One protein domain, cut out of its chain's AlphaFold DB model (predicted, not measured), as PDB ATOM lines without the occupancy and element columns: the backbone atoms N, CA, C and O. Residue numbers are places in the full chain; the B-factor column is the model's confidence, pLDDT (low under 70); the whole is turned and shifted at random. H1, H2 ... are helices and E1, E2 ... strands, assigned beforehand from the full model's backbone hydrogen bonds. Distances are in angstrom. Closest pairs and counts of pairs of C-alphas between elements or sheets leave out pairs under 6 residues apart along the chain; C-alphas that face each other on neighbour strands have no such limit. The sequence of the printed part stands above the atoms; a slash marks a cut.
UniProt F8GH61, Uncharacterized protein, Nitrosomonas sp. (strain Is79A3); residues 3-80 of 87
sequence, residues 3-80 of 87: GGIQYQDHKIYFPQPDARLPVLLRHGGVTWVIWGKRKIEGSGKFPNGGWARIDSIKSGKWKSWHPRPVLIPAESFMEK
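Overview. This is residues 3 to 80 of the 87 residues of an uncharacterized protein of Nitrosomonas sp. (strain Is79A3) (UniProt F8GH61). With little regular structure, the model sets a small three-strand sheet, E2 - E1 - E5, beside the two-strand hairpin E3 and E4, while the short helix H1 lies away from both, between two long loops. The printed part has 78 residues, 28 in named elements, mostly strand, in the order E1 E2 E3 E4 H1 E5; both sheets are antiparallel. It is compact, with a radius of gyration of the C-alphas of 13.3 A, spanning 34 by 31 by 20 A.

Arrangement. E1, residues 3 to 7, is the inner strand, antiparallel to edge strands E2, residues 10 to 13, and E5, residues 76 to 79. Within hydrogen-bond range are N 5 and O 12, 2.9 A, and N 78 and O 4, 2.8 A. E1 and E2 form a hairpin. E3, residues 20 to 24, and E4, residues 30 to 34, form another, with N 21 and O 33 at 2.8 A. The closest C-alphas of E2 and E3, Ile 12 and Arg 20, are 7.7 A apart. H1, residues 54 to 58, is not on the three-strand sheet; its O i to N i+4 pair is within range.

Along the chain. E1 begins at C-alpha 3 (-126.572, -194.247, 307.806) and measures 13.8 A; E4 measures 13.4 A. E5 ends at C-alpha 79 (-131.102, -192.291, 309.476).

Size, cuts and confidence. The farthest C-alphas, Asp 9 and Ser 59, are 35.8 A apart. The printed part has no cut. The links E4 to H1 and H1 to E5 are long. Residues 43 to 44 have pLDDT under 70.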
ATOM      1  N   GLY A   3    -126.928-194.051 309.210       87.25
ATOM      2  CA  GLY A   3    -126.572-194.247 307.806       87.25
ATOM      3  C   GLY A   3    -125.625-193.180 307.253       87.25
ATOM      4  O   GLY A   3    -125.002-193.412 306.215       87.25
ATOM      5  N   GLY A   4    -125.482-192.055 307.951       93.38
ATOM      6  CA  GLY A   4    -124.609-190.950 307.571       93.38
ATOM      7  C   GLY A   4    -124.394-189.964 308.715       93.38
ATOM      8  O   GLY A   4    -125.044-190.062 309.755       93.38
ATOM      9  N   ILE A   5    -123.471-189.033 308.525       95.31
ATOM     10  CA  ILE A   5    -123.247-187.898 309.423       95.31
ATOM     11  C   ILE A   5    -123.116-186.612 308.615       95.31
ATOM     12  O   ILE A   5    -122.733-186.650 307.443       95.31
ATOM     13  N   GLN A   6    -123.385-185.482 309.258       96.31
ATOM     14  CA  GLN A   6    -123.007-184.167 308.758       96.31
ATOM     15  C   GLN A   6    -121.819-183.633 309.561       96.31
ATOM     16  O   GLN A   6    -121.796-183.728 310.790       96.31
ATOM     17  N   TYR A   7    -120.828-183.088 308.863       95.94
ATOM     18  CA  TYR A   7    -119.657-182.458 309.457       95.94
ATOM     19  C   TYR A   7    -119.227-181.269 308.600       95.94
ATOM     20  O   TYR A   7    -118.912-181.467 307.427       95.94
ATOM     21  N   GLN A   8    -119.186-180.064 309.174       94.06
ATOM     22  CA  GLN A   8    -118.811-178.831 308.475       94.06
ATOM     23  C   GLN A   8    -119.612-178.647 307.180       94.06
ATOM     24  O   GLN A   8    -119.027-178.503 306.110       94.06
ATOM     25  N   ASP A   9    -120.939-178.776 307.264       91.62
ATOM     26  CA  ASP A   9    -121.872-178.714 306.122       91.62
ATOM     27  C   ASP A   9    -121.707-179.814 305.050       91.62
ATOM     28  O   ASP A   9    -122.444-179.848 304.061       91.62
ATOM     29  N   HIS A  10    -120.799-180.776 305.246       92.75
ATOM     30  CA  HIS A  10    -120.613-181.909 304.342       92.75
ATOM     31  C   HIS A  10    -121.339-183.149 304.855       92.75
ATOM     32  O   HIS A  10    -121.180-183.564 306.006       92.75
ATOM     33  N   LYS A  11    -122.104-183.789 303.967       93.81
ATOM     34  CA  LYS A  11    -122.794-185.052 304.248       93.81
ATOM     35  C   LYS A  11    -121.912-186.239 303.867       93.81
ATOM     36  O   LYS A  11    -121.488-186.357 302.719       93.81
ATOM     37  N   ILE A  12    -121.670-187.136 304.819       94.25
ATOM     38  CA  ILE A  12    -120.872-188.353 304.637       94.25
ATOM     39  C   ILE A  12    -121.774-189.558 304.869       94.25
ATOM     40  O   ILE A  12    -122.349-189.707 305.947       94.25
ATOM     41  N   TYR A  13    -121.862-190.457 303.890       92.38
ATOM     42  CA  TYR A  13    -122.763-191.607 303.951       92.38
ATOM     43  C   TYR A  13    -121.982-192.914 304.058       92.38
ATOM     44  O   TYR A  13    -121.097-193.189 303.252       92.38
ATOM     45  N   PHE A  14    -122.354-193.784 305.000       90.44
ATOM     46  CA  PHE A  14    -121.686-195.076 305.193       90.44
ATOM     47  C   PHE A  14    -121.627-195.963 303.926       90.44
ATOM     48  O   PHE A  14    -120.582-196.584 303.699       90.44
ATOM     49  N   PRO A  15    -122.689-196.046 303.086       87.75
ATOM     50  CA  PRO A  15    -122.656-196.846 301.863       87.75
ATOM     51  C   PRO A  15    -121.633-196.381 300.824       87.75
ATOM     52  O   PRO A  15    -121.319-197.166 299.930       87.75
ATOM     53  N   GLN A  16    -121.132-195.143 300.913       88.56
ATOM     54  CA  GLN A  16    -120.091-194.682 300.002       88.56
ATOM     55  C   GLN A  16    -118.806-195.500 300.227       88.56
ATOM     56  O   GLN A  16    -118.417-195.734 301.383       88.56
ATOM     57  N   PRO A  17    -118.146-195.950 299.143       85.25
ATOM     58  CA  PRO A  17    -116.819-196.545 299.226       85.25
ATOM     59  C   PRO A  17    -115.863-195.614 299.971       85.25
ATOM     60  O   PRO A  17    -115.950-194.396 299.832       85.25
ATOM     61  N   ASP A  18    -114.995-196.190 300.801       87.06
ATOM     62  CA  ASP A  18    -113.968-195.463 301.555       87.06
ATOM     63  C   ASP A  18    -114.472-194.341 302.475       87.06
ATOM     64  O   ASP A  18    -113.659-193.551 302.955       87.06
ATOM     65  N   ALA A  19    -115.779-194.268 302.779       92.62
ATOM     66  CA  ALA A  19    -116.298-193.216 303.650       92.62
ATOM     67  C   ALA A  19    -115.561-193.234 304.995       92.62
ATOM     68  O   ALA A  19    -115.362-194.302 305.592       92.62
ATOM     69  N   ARG A  20    -115.161-192.046 305.453       95.56
ATOM     70  CA  ARG A  20    -114.355-191.839 306.658       95.56
ATOM     71  C   ARG A  20    -115.120-191.022 307.682       95.56
ATOM     72  O   ARG A  20    -115.934-190.183 307.323       95.56
ATOM     73  N   LEU A  21    -114.817-191.243 308.953       95.75
ATOM     74  CA  LEU A  21    -115.324-190.431 310.051       95.75
ATOM     75  C   LEU A  21    -114.242-189.466 310.540       95.75
ATOM     76  O   LEU A  21    -113.090-189.893 310.697       95.75
ATOM     77  N   PRO A  22    -114.602-188.204 310.831       97.31
ATOM     78  CA  PRO A  22    -113.746-187.324 311.598       97.31
ATOM     79  C   PRO A  22    -113.689-187.832 313.042       97.31
ATOM     80  O   PRO A  22    -114.703-188.186 313.643       97.31
ATOM     81  N   VAL A  23    -112.491-187.881 313.606       97.25
ATOM     82  CA  VAL A  23    -112.233-188.257 314.993       97.25
ATOM     83  C   VAL A  23    -111.489-187.121 315.665       97.25
ATOM     84  O   VAL A  23    -110.403-186.734 315.229       97.25
ATOM     85  N   LEU A  24    -112.069-186.611 316.747       96.88
ATOM     86  CA  LEU A  24    -111.473-185.562 317.553       96.88
ATOM     87  C   LEU A  24    -110.315-186.134 318.381       96.88
ATOM     88  O   LEU A  24    -110.470-187.080 319.159       96.88
ATOM     89  N   LEU A  25    -109.141-185.542 318.208       95.12
ATOM     90  CA  LEU A  25    -107.933-185.833 318.964       95.12
ATOM     91  C   LEU A  25    -107.948-185.059 320.285       95.12
ATOM     92  O   LEU A  25    -108.537-183.987 320.396       95.12
ATOM     93  N   ARG A  26    -107.232-185.564 321.295       91.81
ATOM     94  CA  ARG A  26    -107.183-184.936 322.633       91.81
ATOM     95  C   ARG A  26    -106.675-183.490 322.631       91.81
ATOM     96  O   ARG A  26    -107.014-182.741 323.533       91.81
ATOM     97  N   HIS A  27    -105.865-183.115 321.641       92.56
ATOM     98  CA  HIS A  27    -105.338-181.757 321.473       92.56
ATOM     99  C   HIS A  27    -106.250-180.850 320.623       92.56
ATOM    100  O   HIS A  27    -105.819-179.781 320.209       92.56
ATOM    101  N   GLY A  28    -107.477-181.282 320.309       93.00
ATOM    102  CA  GLY A  28    -108.460-180.511 319.539       93.00
ATOM    103  C   GLY A  28    -108.368-180.664 318.017       93.00
ATOM    104  O   GLY A  28    -109.277-180.234 317.314       93.00
ATOM    105  N   GLY A  29    -107.318-181.304 317.492       95.81
ATOM    106  CA  GLY A  29    -107.205-181.619 316.065       95.81
ATOM    107  C   GLY A  29    -108.183-182.710 315.619       95.81
ATOM    108  O   GLY A  29    -108.722-183.448 316.442       95.81
ATOM    109  N   VAL A  30    -108.378-182.856 314.309       97.00
ATOM    110  CA  VAL A  30    -109.233-183.902 313.724       97.00
ATOM    111  C   VAL A  30    -108.397-184.824 312.846       97.00
ATOM    112  O   VAL A  30    -107.593-184.368 312.037       97.00
ATOM    113  N   THR A  31    -108.599-186.131 312.996       97.06
ATOM    114  CA  THR A  31    -108.067-187.150 312.083       97.06
ATOM    115  C   THR A  31    -109.202-187.899 311.397       97.06
ATOM    116  O   THR A  31    -110.323-187.921 311.896       97.06
ATOM    117  N   TRP A  32    -108.917-188.531 310.263       96.19
ATOM    118  CA  TRP A  32    -109.912-189.244 309.466       96.19
ATOM    119  C   TRP A  32    -109.653-190.744 309.497       96.19
ATOM    120  O   TRP A  32    -108.593-191.207 309.075       96.19
ATOM    121  N   VAL A  33    -110.642-191.513 309.947       94.50
ATOM    122  CA  VAL A  33    -110.563-192.978 310.025       94.50
ATOM    123  C   VAL A  33    -111.594-193.615 309.108       94.50
ATOM    124  O   VAL A  33    -112.697-193.094 308.968       94.50
ATOM    125  N   ILE A  34    -111.262-194.745 308.482       93.31
ATOM    126  CA  ILE A  34    -112.224-195.481 307.649       93.31
ATOM    127  C   ILE A  34    -113.427-195.885 308.505       93.31
ATOM    128  O   ILE A  34    -113.282-196.438 309.598       93.31
ATOM    129  N   TRP A  35    -114.624-195.602 307.999       93.06
ATOM    130  CA  TRP A  35    -115.862-195.907 308.692       93.06
ATOM    131  C   TRP A  35    -116.243-197.374 308.510       93.06
ATOM    132  O   TRP A  35    -116.866-197.749 307.519       93.06
ATOM    133  N   GLY A  36    -115.921-198.189 309.515       90.75
ATOM    134  CA  GLY A  36    -116.354-199.581 309.585       90.75
ATOM    135  C   GLY A  36    -115.925-200.406 308.373       90.75
ATOM    136  O   GLY A  36    -114.917-200.113 307.734       90.75
ATOM    137  N   LYS A  37    -116.695-201.454 308.078       88.88
ATOM    138  CA  LYS A  37    -116.428-202.360 306.959       88.88
ATOM    139  C   LYS A  37    -117.698-202.656 306.169       88.88
ATOM    140  O   LYS A  37    -118.729-203.009 306.746       88.88
ATOM    141  N   ARG A  38    -117.638-202.570 304.845       87.25
ATOM    142  CA  ARG A  38    -118.731-202.936 303.938       87.25
ATOM    143  C   ARG A  38    -118.638-204.410 303.554       87.25
ATOM    144  O   ARG A  38    -117.566-205.004 303.497       87.25
ATOM    145  N   LYS A  39    -119.786-205.011 303.228       79.69
ATOM    146  CA  LYS A  39    -119.849-206.416 302.783       79.69
ATOM    147  C   LYS A  39    -119.058-206.668 301.492       79.69
ATOM    148  O   LYS A  39    -118.544-207.764 301.318       79.69
ATOM    149  N   ILE A  40    -118.971-205.664 300.616       77.38
ATOM    150  CA  ILE A  40    -118.282-205.761 299.321       77.38
ATOM    151  C   ILE A  40    -116.751-205.816 299.457       77.38
ATOM    152  O   ILE A  40    -116.083-206.319 298.565       77.38
ATOM    153  N   GLU A  41    -116.195-205.385 300.595       75.62
ATOM    154  CA  GLU A  41    -114.746-205.343 300.857       75.62
ATOM    155  C   GLU A  41    -114.156-206.729 301.222       75.62
ATOM    156  O   GLU A  41    -112.999-206.833 301.619       75.62
ATOM    157  N   GLY A  42    -114.936-207.811 301.094       73.31
ATOM    158  CA  GLY A  42    -114.459-209.193 301.208       73.31
ATOM    159  C   GLY A  42    -114.297-209.731 302.636       73.31
ATOM    160  O   GLY A  42    -114.839-209.199 303.614       73.31
ATOM    161  N   SER A  43    -113.577-210.851 302.773       69.25
ATOM    162  CA  SER A  43    -113.220-211.429 304.074       69.25
ATOM    163  C   SER A  43    -112.144-210.562 304.733       69.25
ATOM    164  O   SER A  43    -111.124-210.224 304.146       69.25
ATOM    165  N   GLY A  44    -112.388-210.141 305.970       68.31
ATOM    166  CA  GLY A  44    -111.509-209.209 306.671       68.31
ATOM    167  C   GLY A  44    -111.630-209.388 308.172       68.31
ATOM    168  O   GLY A  44    -112.606-209.965 308.647       68.31
ATOM    169  N   LYS A  45    -110.642-208.882 308.915       76.50
ATOM    170  CA  LYS A  45    -110.531-209.077 310.369       76.50
ATOM    171  C   LYS A  45    -111.600-208.340 311.182       76.50
ATOM    172  O   LYS A  45    -111.767-208.656 312.354       76.50
ATOM    173  N   PHE A  46    -112.307-207.375 310.594       81.88
ATOM    174  CA  PHE A  46    -113.331-206.581 311.275       81.88
ATOM    175  C   PHE A  46    -114.752-207.055 310.944       81.88
ATOM    176  O   PHE A  46    -114.998-207.519 309.823       81.88
ATOM    177  N   PRO A  47    -115.696-206.925 311.894       83.69
ATOM    178  CA  PRO A  47    -117.102-207.199 311.638       83.69
ATOM    179  C   PRO A  47    -117.658-206.251 310.569       83.69
ATOM    180  O   PRO A  47    -117.265-205.089 310.478       83.69
ATOM    181  N   ASN A  48    -118.593-206.752 309.762       86.38
ATOM    182  CA  ASN A  48    -119.271-205.942 308.754       86.38
ATOM    183  C   ASN A  48    -120.237-204.952 309.426       86.38
ATOM    184  O   ASN A  48    -121.015-205.336 310.299       86.38
ATOM    185  N   GLY A  49    -120.238-203.708 308.955       88.38
ATOM    186  CA  GLY A  49    -121.092-202.622 309.423       88.38
ATOM    187  C   GLY A  49    -120.303-201.376 309.829       88.38
ATOM    188  O   GLY A  49    -119.085-201.408 309.981       88.38
ATOM    189  N   GLY A  50    -121.029-200.269 309.996       89.56
ATOM    190  CA  GLY A  50    -120.505-198.982 310.471       89.56
ATOM    191  C   GLY A  50    -120.864-198.663 311.924       89.56
ATOM    192  O   GLY A  50    -120.645-197.548 312.381       89.56
ATOM    193  N   TRP A  51    -121.464-199.604 312.652       90.25
ATOM    194  CA  TRP A  51    -122.011-199.367 313.985       90.25
ATOM    195  C   TRP A  51    -121.843-200.597 314.873       90.25
ATOM    196  O   TRP A  51    -121.719-201.728 314.402       90.25
ATOM    197  N   ALA A  52    -121.865-200.365 316.180       90.69
ATOM    198  CA  ALA A  52    -121.770-201.394 317.199       90.69
ATOM    199  C   ALA A  52    -122.832-201.139 318.272       90.69
ATOM    200  O   ALA A  52    -123.000-200.011 318.731       90.69
ATOM    201  N   ARG A  53    -123.555-202.185 318.695       91.44
ATOM    202  CA  ARG A  53    -124.492-202.066 319.824       91.44
ATOM    203  C   ARG A  53    -123.708-201.841 321.112       91.44
ATOM    204  O   ARG A  53    -122.782-202.604 321.393       91.44
ATOM    205  N   ILE A  54    -124.130-200.874 321.923       91.12
ATOM    206  CA  ILE A  54    -123.471-200.565 323.196       91.12
ATOM    207  C   ILE A  54    -123.415-201.783 324.130       91.12
ATOM    208  O   ILE A  54    -122.372-202.051 324.719       91.12
ATOM    209  N   ASP A  55    -124.470-202.599 324.173       94.50
ATOM    210  CA  ASP A  55    -124.509-203.821 324.990       94.50
ATOM    211  C   ASP A  55    -123.507-204.875 324.504       94.50
ATOM    212  O   ASP A  55    -122.923-205.615 325.295       94.50
ATOM    213  N   SER A  56    -123.247-204.923 323.193       93.25
ATOM    214  CA  SER A  56    -122.228-205.801 322.604       93.25
ATOM    215  C   SER A  56    -120.819-205.367 323.022       93.25
ATOM    216  O   SER A  56    -119.975-206.203 323.343       93.25
ATOM    217  N   ILE A  57    -120.574-204.056 323.087       91.81
ATOM    218  CA  ILE A  57    -119.309-203.502 323.585       91.81
ATOM    219  C   ILE A  57    -119.153-203.802 325.083       91.81
ATOM    220  O   ILE A  57    -118.138-204.367 325.488       91.81
ATOM    221  N   LYS A  58    -120.172-203.491 325.897       92.94
ATOM    222  CA  LYS A  58    -120.154-203.677 327.360       92.94
ATOM    223  C   LYS A  58    -120.017-205.143 327.777       92.94
ATOM    224  O   LYS A  58    -119.292-205.438 328.719       92.94
ATOM    225  N   SER A  59    -120.638-206.067 327.043       95.50
ATOM    226  CA  SER A  59    -120.490-207.517 327.265       95.50
ATOM    227  C   SER A  59    -119.121-208.076 326.845       95.50
ATOM    228  O   SER A  59    -118.875-209.272 326.966       95.50
ATOM    229  N   GLY A  60    -118.206-207.233 326.356       93.19
ATOM    230  CA  GLY A  60    -116.836-207.620 326.041       93.19
ATOM    231  C   GLY A  60    -116.672-208.353 324.712       93.19
ATOM    232  O   GLY A  60    -115.553-208.761 324.404       93.19
ATOM    233  N   LYS A  61    -117.724-208.461 323.889       92.12
ATOM    234  CA  LYS A  61    -117.639-209.098 322.562       92.12
ATOM    235  C   LYS A  61    -116.588-208.440 321.680       92.12
ATOM    236  O   LYS A  61    -116.013-209.112 320.842       92.12
ATOM    237  N   TRP A  62    -116.303-207.157 321.901       92.06
ATOM    238  CA  TRP A  62    -115.335-206.391 321.119       92.06
ATOM    239  C   TRP A  62    -113.889-206.464 321.638       92.06
ATOM    240  O   TRP A  62    -113.001-205.922 320.987       92.06
ATOM    241  N   LYS A  63    -113.616-207.118 322.780       91.50
ATOM    242  CA  LYS A  63    -112.298-207.080 323.450       91.50
ATOM    243  C   LYS A  63    -111.132-207.509 322.553       91.50
ATOM    244  O   LYS A  63    -110.080-206.883 322.614       91.50
ATOM    245  N   SER A  64    -111.319-208.514 321.696       90.88
ATOM    246  CA  SER A  64    -110.280-209.010 320.776       90.88
ATOM    247  C   SER A  64    -109.788-207.952 319.779       90.88
ATOM    248  O   SER A  64    -108.636-208.003 319.352       90.88
ATOM    249  N   TRP A  65    -110.613-206.953 319.452       89.19
ATOM    250  CA  TRP A  65    -110.249-205.837 318.570       89.19
ATOM    251  C   TRP A  65    -109.665-204.629 319.307       89.19
ATOM    252  O   TRP A  65    -109.383-203.621 318.669       89.19
ATOM    253  N   HIS A  66    -109.464-204.723 320.627       90.38
ATOM    254  CA  HIS A  66    -108.848-203.675 321.447       90.38
ATOM    255  C   HIS A  66    -109.488-202.285 321.225       90.38
ATOM    256  O   HIS A  66    -108.791-201.327 320.873       90.38
ATOM    257  N   PRO A  67    -110.823-202.158 321.386       91.19
ATOM    258  CA  PRO A  67    -111.550-200.947 321.034       91.19
ATOM    259  C   PRO A  67    -111.098-199.773 321.901       91.19
ATOM    260  O   PRO A  67    -110.906-199.907 323.111       91.19
ATOM    261  N   ARG A  68    -110.969-198.601 321.278       90.94
ATOM    262  CA  ARG A  68    -110.639-197.344 321.955       90.94
ATOM    263  C   ARG A  68    -111.802-196.366 321.791       90.94
ATOM    264  O   ARG A  68    -112.214-196.143 320.653       90.94
ATOM    265  N   PRO A  69    -112.336-195.787 322.881       91.88
ATOM    266  CA  PRO A  69    -113.339-194.735 322.782       91.88
ATOM    267  C   PRO A  69    -112.777-193.520 322.043       91.88
ATOM    268  O   PRO A  69    -111.660-193.080 322.322       91.88
ATOM    269  N   VAL A  70    -113.563-192.978 321.117       93.88
ATOM    270  CA  VAL A  70    -113.247-191.774 320.344       93.88
ATOM    271  C   VAL A  70    -114.475-190.872 320.279       93.88
ATOM    272  O   VAL A  70    -115.597-191.344 320.462       93.88
ATOM    273  N   LEU A  71    -114.261-189.586 320.009       95.44
ATOM    274  CA  LEU A  71    -115.332-188.622 319.769       95.44
ATOM    275  C   LEU A  71    -115.402-188.307 318.276       95.44
ATOM    276  O   LEU A  71    -114.376-188.036 317.655       95.44
ATOM    277  N   ILE A  72    -116.610-188.343 317.717       96.00
ATOM    278  CA  ILE A  72    -116.892-187.948 316.335       96.00
ATOM    279  C   ILE A  72    -117.569-186.577 316.410       96.00
ATOM    280  O   ILE A  72    -118.674-186.504 316.949       96.00
ATOM    281  N   PRO A  73    -116.936-185.496 315.925       96.50
ATOM    282  CA  PRO A  73    -117.457-184.136 316.047       96.50
ATOM    283  C   PRO A  73    -118.539-183.832 314.995       96.50
ATOM    284  O   PRO A  73    -118.452-182.829 314.304       96.50
ATOM    285  N   ALA A  74    -119.527-184.712 314.822       95.50
ATOM    286  CA  ALA A  74    -120.609-184.514 313.856       95.50
ATOM    287  C   ALA A  74    -121.638-183.481 314.353       95.50
ATOM    288  O   ALA A  74    -121.970-183.455 315.537       95.50
ATOM    289  N   GLU A  75    -122.172-182.680 313.432       96.06
ATOM    290  CA  GLU A  75    -123.262-181.722 313.678       96.06
ATOM    291  C   GLU A  75    -124.612-182.435 313.788       96.06
ATOM    292  O   GLU A  75    -125.452-182.095 314.619       96.06
ATOM    293  N   SER A  76    -124.809-183.454 312.954       94.06
ATOM    294  CA  SER A  76    -126.003-184.289 312.937       94.06
ATOM    295  C   SER A  76    -125.668-185.702 312.458       94.06
ATOM    296  O   SER A  76    -124.613-185.960 311.864       94.06
ATOM    297  N   PHE A  77    -126.565-186.642 312.741       92.50
ATOM    298  CA  PHE A  77    -126.529-187.991 312.188       92.50
ATOM    299  C   PHE A  77    -127.755-188.203 311.308       92.50
ATOM    300  O   PHE A  77    -128.800-187.609 311.551       92.50
ATOM    301  N   MET A  78    -127.615-189.078 310.319       91.75
ATOM    302  CA  MET A  78    -128.663-189.375 309.353       91.75
ATOM    303  C   MET A  78    -129.165-190.793 309.552       91.75
ATOM    304  O   MET A  78    -128.370-191.730 309.706       91.75
ATOM    305  N   GLU A  79    -130.475-190.974 309.500       87.62
ATOM    306  CA  GLU A  79    -131.102-192.291 309.476       87.62
ATOM    307  C   GLU A  79    -131.793-192.529 308.144       87.62
ATOM    308  O   GLU A  79    -132.192-191.603 307.443       87.62
ATOM    309  N   LYS A  80    -131.894-193.806 307.777       78.31
ATOM    310  CA  LYS A  80    -132.668-194.188 306.605       78.31
ATOM    311  C   LYS A  80    -134.146-194.178 306.948       78.31
ATOM    312  O   LYS A  80    -134.540-194.821 307.921       78.31
TER     313      LYS A  80